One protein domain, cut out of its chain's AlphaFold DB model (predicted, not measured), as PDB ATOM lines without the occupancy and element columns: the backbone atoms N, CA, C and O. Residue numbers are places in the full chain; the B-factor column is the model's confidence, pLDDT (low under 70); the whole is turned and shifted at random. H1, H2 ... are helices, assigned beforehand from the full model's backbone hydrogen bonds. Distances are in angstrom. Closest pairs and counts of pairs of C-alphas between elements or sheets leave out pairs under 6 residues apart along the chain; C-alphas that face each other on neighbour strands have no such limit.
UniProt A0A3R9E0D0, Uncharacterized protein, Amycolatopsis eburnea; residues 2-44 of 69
ATOM      1  N   THR A   2     -36.123  45.762 -51.045       86.50
ATOM      2  CA  THR A   2     -37.090  44.919 -50.330       86.50
ATOM      3  C   THR A   2     -36.864  44.988 -48.817       86.50
ATOM      4  O   THR A   2     -35.768  45.303 -48.353       86.50
ATOM      5  N   ASN A   3     -37.888  44.659 -48.024       89.44
ATOM      6  CA  ASN A   3     -37.764  44.562 -46.562       89.44
ATOM      7  C   ASN A   3     -36.685  43.547 -46.129       89.44
ATOM      8  O   ASN A   3     -35.973  43.790 -45.158       89.44
ATOM      9  N   ARG A   4     -36.504  42.458 -46.884       89.00
ATOM     10  CA  ARG A   4     -35.476  41.440 -46.641       89.00
ATOM     11  C   ARG A   4     -34.064  41.963 -46.885       89.00
ATOM     12  O   ARG A   4     -33.192  41.733 -46.055       89.00
ATOM     13  N   GLU A   5     -33.842  42.666 -47.993       91.00
ATOM     14  CA  GLU A   5     -32.542  43.285 -48.287       91.00
ATOM     15  C   GLU A   5     -32.203  44.368 -47.260       91.00
ATOM     16  O   GLU A   5     -31.074  44.427 -46.779       91.00
ATOM     17  N   LEU A   6     -33.191  45.187 -46.878       91.00
ATOM     18  CA  LEU A   6     -33.021  46.181 -45.822       91.00
ATOM     19  C   LEU A   6     -32.625  45.506 -44.507       91.00
ATOM     20  O   LEU A   6     -31.642  45.920 -43.910       91.00
ATOM     21  N   TRP A   7     -33.336  44.452 -44.101       94.31
ATOM     22  CA  TRP A   7     -33.047  43.693 -42.885       94.31
ATOM     23  C   TRP A   7     -31.646  43.081 -42.881       94.31
ATOM     24  O   TRP A   7     -30.932  43.183 -41.892       94.31
ATOM     25  N   GLN A   8     -31.233  42.453 -43.984       93.44
ATOM     26  CA  GLN A   8     -29.923  41.801 -44.092       93.44
ATOM     27  C   GLN A   8     -28.752  42.785 -44.084       93.44
ATOM     28  O   GLN A   8     -27.652  42.402 -43.700       93.44
ATOM     29  N   ALA A   9     -28.985  44.034 -44.491       92.12
ATOM     30  CA  ALA A   9     -27.977  45.084 -44.474       92.12
ATOM     31  C   ALA A   9     -27.777  45.724 -43.086       92.12
ATOM     32  O   ALA A   9     -26.841  46.504 -42.920       92.12
ATOM     33  N   LEU A  10     -28.647  45.445 -42.105       93.50
ATOM     34  CA  LEU A  10     -28.515  46.005 -40.759       93.50
ATOM     35  C   LEU A  10     -27.464  45.238 -39.937       93.50
ATOM     36  O   LEU A  10     -27.429  44.003 -40.000       93.50
ATOM     37  N   PRO A  11     -26.667  45.937 -39.105       94.50
ATOM     38  CA  PRO A  11     -25.838  45.300 -38.085       94.50
ATOM     39  C   PRO A  11     -26.659  44.367 -37.190       94.50
ATOM     40  O   PRO A  11     -27.837  44.616 -36.935       94.50
ATOM     41  N   GLU A  12     -26.049  43.289 -36.698       94.31
ATOM     42  CA  GLU A  12     -26.716  42.312 -35.827       94.31
ATOM     43  C   GLU A  12     -27.322  42.949 -34.577       94.31
ATOM     44  O   GLU A  12     -28.510  42.774 -34.333       94.31
ATOM     45  N   GLU A  13     -26.559  43.795 -33.892       95.06
ATOM     46  CA  GLU A  13     -27.007  44.542 -32.711       95.06
ATOM     47  C   GLU A  13     -28.272  45.370 -32.998       95.06
ATOM     48  O   GLU A  13     -29.214  45.396 -32.207       95.06
ATOM     49  N   LEU A  14     -28.335  46.005 -34.174       96.38
ATOM     50  CA  LEU A  14     -29.501  46.780 -34.592       96.38
ATOM     51  C   LEU A  14     -30.696  45.880 -34.925       96.38
ATOM     52  O   LEU A  14     -31.836  46.250 -34.654       96.38
ATOM     53  N   ARG A  15     -30.454  44.704 -35.512       96.69
ATOM     54  CA  ARG A  15     -31.513  43.718 -35.770       96.69
ATOM     55  C   ARG A  15     -32.122  43.224 -34.463       96.69
ATOM     56  O   ARG A  15     -33.342  43.191 -34.349       96.69
ATOM     57  N   GLU A  16     -31.295  42.897 -33.477       96.62
ATOM     58  CA  GLU A  16     -31.755  42.458 -32.157       96.62
ATOM     59  C   GLU A  16     -32.547  43.551 -31.434       96.62
ATOM     60  O   GLU A  16     -33.644  43.290 -30.936       96.62
ATOM     61  N   GLU A  17     -32.041  44.790 -31.423       97.69
ATOM     62  CA  GLU A  17     -32.743  45.931 -30.826       97.69
ATOM     63  C   GLU A  17     -34.089  46.183 -31.520       97.69
ATOM     64  O   GLU A  17     -35.112  46.370 -30.857       97.69
ATOM     65  N   PHE A  18     -34.111  46.138 -32.853       97.25
ATOM     66  CA  PHE A  18     -35.328  46.327 -33.635       97.25
ATOM     67  C   PHE A  18     -36.355  45.222 -33.356       97.25
ATOM     68  O   PHE A  18     -37.506  45.532 -33.052       97.25
ATOM     69  N   ASP A  19     -35.955  43.948 -33.391       97.12
ATOM     70  CA  ASP A  19     -36.844  42.822 -33.071       97.12
ATOM     71  C   ASP A  19     -37.377  42.904 -31.634       97.12
ATOM     72  O   ASP A  19     -38.560  42.652 -31.406       97.12
ATOM     73  N   ALA A  20     -36.550  43.306 -30.665       96.69
ATOM     74  CA  ALA A  20     -36.976  43.475 -29.277       96.69
ATOM     75  C   ALA A  20     -38.023  44.589 -29.116       96.69
ATOM     76  O   ALA A  20     -38.942  44.465 -28.302       96.69
ATOM     77  N   LEU A  21     -37.903  45.679 -29.879       97.56
ATOM     78  CA  LEU A  21     -38.890  46.760 -29.893       97.56
ATOM     79  C   LEU A  21     -40.192  46.315 -30.570       97.56
ATOM     80  O   LEU A  21     -41.268  46.561 -30.023       97.56
ATOM     81  N   VAL A  22     -40.100  45.608 -31.699       96.25
ATOM     82  CA  VAL A  22     -41.262  45.040 -32.403       96.25
ATOM     83  C   VAL A  22     -42.005  44.040 -31.516       96.25
ATOM     84  O   VAL A  22     -43.220  44.149 -31.369       96.25
ATOM     85  N   GLY A  23     -41.295  43.129 -30.845       93.94
ATOM     86  CA  GLY A  23     -41.896  42.153 -29.928       93.94
ATOM     87  C   GLY A  23     -42.609  42.784 -28.725       93.94
ATOM     88  O   GLY A  23     -43.520  42.187 -28.161       93.94
ATOM     89  N   LYS A  24     -42.245  44.018 -28.351       94.62
ATOM     90  CA  LYS A  24     -42.905  44.800 -27.289       94.62
ATOM     91  C   LYS A  24     -44.023  45.717 -27.806       94.62
ATOM     92  O   LYS A  24     -44.616  46.441 -27.011       94.62
ATOM     93  N   GLY A  25     -44.283  45.747 -29.116       94.12
ATOM     94  CA  GLY A  25     -45.229  46.677 -29.744       94.12
ATOM     95  C   GLY A  25     -44.761  48.141 -29.770       94.12
ATOM     96  O   GLY A  25     -45.562  49.047 -30.001       94.12
ATOM     97  N   LEU A  26     -43.469  48.402 -29.542       96.81
ATOM     98  CA  LEU A  26     -42.870  49.744 -29.503       96.81
ATOM     99  C   LEU A  26     -42.496  50.221 -30.915       96.81
ATOM    100  O   LEU A  26     -41.334  50.468 -31.243       96.81
ATOM    101  N   ASN A  27     -43.509  50.331 -31.772       94.81
ATOM    102  CA  ASN A  27     -43.343  50.496 -33.216       94.81
ATOM    103  C   ASN A  27     -42.672  51.817 -33.618       94.81
ATOM    104  O   ASN A  27     -41.836  51.855 -34.521       94.81
ATOM    105  N   ILE A  28     -43.013  52.908 -32.928       96.31
ATOM    106  CA  ILE A  28     -42.431  54.230 -33.192       96.31
ATOM    107  C   ILE A  28     -40.940  54.224 -32.838       96.31
ATOM    108  O   ILE A  28     -40.119  54.720 -33.606       96.31
ATOM    109  N   GLN A  29     -40.584  53.615 -31.705       97.56
ATOM    110  CA  GLN A  29     -39.203  53.477 -31.255       97.56
ATOM    111  C   GLN A  29     -38.398  52.597 -32.212       97.56
ATOM    112  O   GLN A  29     -37.267  52.948 -32.533       97.56
ATOM    113  N   ALA A  30     -38.984  51.509 -32.721       97.44
ATOM    114  CA  ALA A  30     -38.340  50.649 -33.713       97.44
ATOM    115  C   ALA A  30     -37.982  51.430 -34.989       97.44
ATOM    116  O   ALA A  30     -36.843  51.379 -35.457       97.44
ATOM    117  N   ILE A  31     -38.922  52.221 -35.522       96.31
ATOM    118  CA  ILE A  31     -38.686  53.059 -36.709       96.31
ATOM    119  C   ILE A  31     -37.647  54.149 -36.420       96.31
ATOM    120  O   ILE A  31     -36.793  54.419 -37.266       96.31
ATOM    121  N   PHE A  32     -37.689  54.766 -35.238       96.69
ATOM    122  CA  PHE A  32     -36.701  55.765 -34.835       96.69
ATOM    123  C   PHE A  32     -35.288  55.169 -34.788       96.69
ATOM    124  O   PHE A  32     -34.386  55.671 -35.455       96.69
ATOM    125  N   VAL A  33     -35.114  54.048 -34.084       96.56
ATOM    126  CA  VAL A  33     -33.835  53.337 -33.961       96.56
ATOM    127  C   VAL A  33     -33.301  52.896 -35.324       96.56
ATOM    128  O   VAL A  33     -32.125  53.105 -35.609       96.56
ATOM    129  N   LEU A  34     -34.157  52.371 -36.206       96.12
ATOM    130  CA  LEU A  34     -33.772  52.026 -37.577       96.12
ATOM    131  C   LEU A  34     -33.192  53.234 -38.326       96.12
ATOM    132  O   LEU A  34     -32.166  53.122 -38.995       96.12
ATOM    133  N   ARG A  35     -33.850  54.391 -38.242       95.50
ATOM    134  CA  ARG A  35     -33.433  55.581 -38.994       95.50
ATOM    135  C   ARG A  35     -32.151  56.191 -38.444       95.50
ATOM    136  O   ARG A  35     -31.286  56.531 -39.243       95.50
ATOM    137  N   GLU A  36     -32.004  56.245 -37.125       95.62
ATOM    138  CA  GLU A  36     -30.833  56.843 -36.473       95.62
ATOM    139  C   GLU A  36     -29.601  55.930 -36.505       95.62
ATOM    140  O   GLU A  36     -28.482  56.403 -36.685       95.62
ATOM    141  N   LYS A  37     -29.788  54.614 -36.348       95.12
ATOM    142  CA  LYS A  37     -28.676  53.670 -36.151       95.12
ATOM    143  C   LYS A  37     -28.337  52.815 -37.370       95.12
ATOM    144  O   LYS A  37     -27.352  52.088 -37.334       95.12
ATOM    145  N   SER A  38     -29.099  52.891 -38.466       91.25
ATOM    146  CA  SER A  38     -28.797  52.095 -39.674       91.25
ATOM    147  C   SER A  38     -27.477  52.464 -40.354       91.25
ATOM    148  O   SER A  38     -27.006  51.695 -41.190       91.25
ATOM    149  N   GLY A  39     -26.896  53.633 -40.054       89.19
ATOM    150  CA  GLY A  39     -25.652  54.101 -40.677       89.19
ATOM    151  C   GLY A  39     -25.785  54.416 -42.174       89.19
ATOM    152  O   GLY A  39     -24.782  54.580 -42.866       89.19
ATOM    153  N   ARG A  40     -27.014  54.485 -42.699       88.62
ATOM    154  CA  ARG A  40     -27.288  54.708 -44.124       88.62
ATOM    155  C   ARG A  40     -27.490  56.188 -44.421       88.62
ATOM    156  O   ARG A  40     -28.118  56.901 -43.647       88.62
ATOM    157  N   THR A  41     -27.005  56.624 -45.583       88.94
ATOM    158  CA  THR A  41     -27.231  57.976 -46.111       88.94
ATOM    159  C   THR A  41     -27.796  57.884 -47.538       88.94
ATOM    160  O   THR A  41     -27.101  57.372 -48.416       88.94
ATOM    161  N   PRO A  42     -29.035  58.352 -47.792       88.69
ATOM    162  CA  PRO A  42     -29.994  58.831 -46.795       88.69
ATOM    163  C   PRO A  42     -30.440  57.700 -45.845       88.69
ATOM    164  O   PRO A  42     -30.358  56.521 -46.213       88.69
ATOM    165  N   PRO A  43     -30.911  58.035 -44.630       92.75
ATOM    166  CA  PRO A  43     -31.504  57.044 -43.743       92.75
ATOM    167  C   PRO A  43     -32.748  56.427 -44.400       92.75
ATOM    168  O   PRO A  43     -33.367  57.074 -45.255       92.75
ATOM    169  N   PRO A  44     -33.161  55.214 -43.987       93.75
ATOM    170  CA  PRO A  44     -34.400  54.613 -44.457       93.75
ATOM    171  C   PRO A  44     -35.584  55.577 -44.330       93.75
ATOM    172  O   PRO A  44     -35.730  56.320 -43.348       93.75
TER     173      PRO A  44
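Overview. This is residues 2 to 44 of the 69 residues of an uncharacterized protein of Amycolatopsis eburnea (UniProt A0A3R9E0D0). A short helix, H1, leads into a helical hairpin of two longer helices, H2 and H3, which lie side by side; after H3, residues 38 to 44 fold back as a tail. The printed part has 43 residues with three named helices, H1, H2, H3 along the chain, and no named strand: all helix. It is compact, with a radius of gyration of the C-alphas of 9.7 A and spans of 27 by 19 by 16 A.

Arrangement. H1, residues 3 to 8, is close to but not clearly touching H2, residues 12 to 23; their closest C-alphas, of Trp 7 and Arg 15, are 7.3 A apart. They run opposite ways at a steep tilt of 42 degrees. H2 touches H3, residues 27 to 37, with the C-alphas of Phe 18 and Ala 30 closest at 5.3 A. These two form a hairpin, opposite ways at a shallow tilt of 13 degrees. H1 and H3 are apart. In H1, H2 and H3 every O i to N i+4 pair is within hydrogen-bond range.

Along the chain. H1 begins at C-alpha 3 (-37.764, 44.562, -46.562) and measures 8.7 A; H2 measures 16.3 A. H3 measures 15.3 A and ends at C-alpha 37 (-28.676, 53.670, -36.151).

Size, cuts and confidence. The farthest C-alphas, of Lys 24 and Thr 41, are 27.8 A apart. The printed part has no cut, and both links are tight. No printed residue is under 70 in pLDDT.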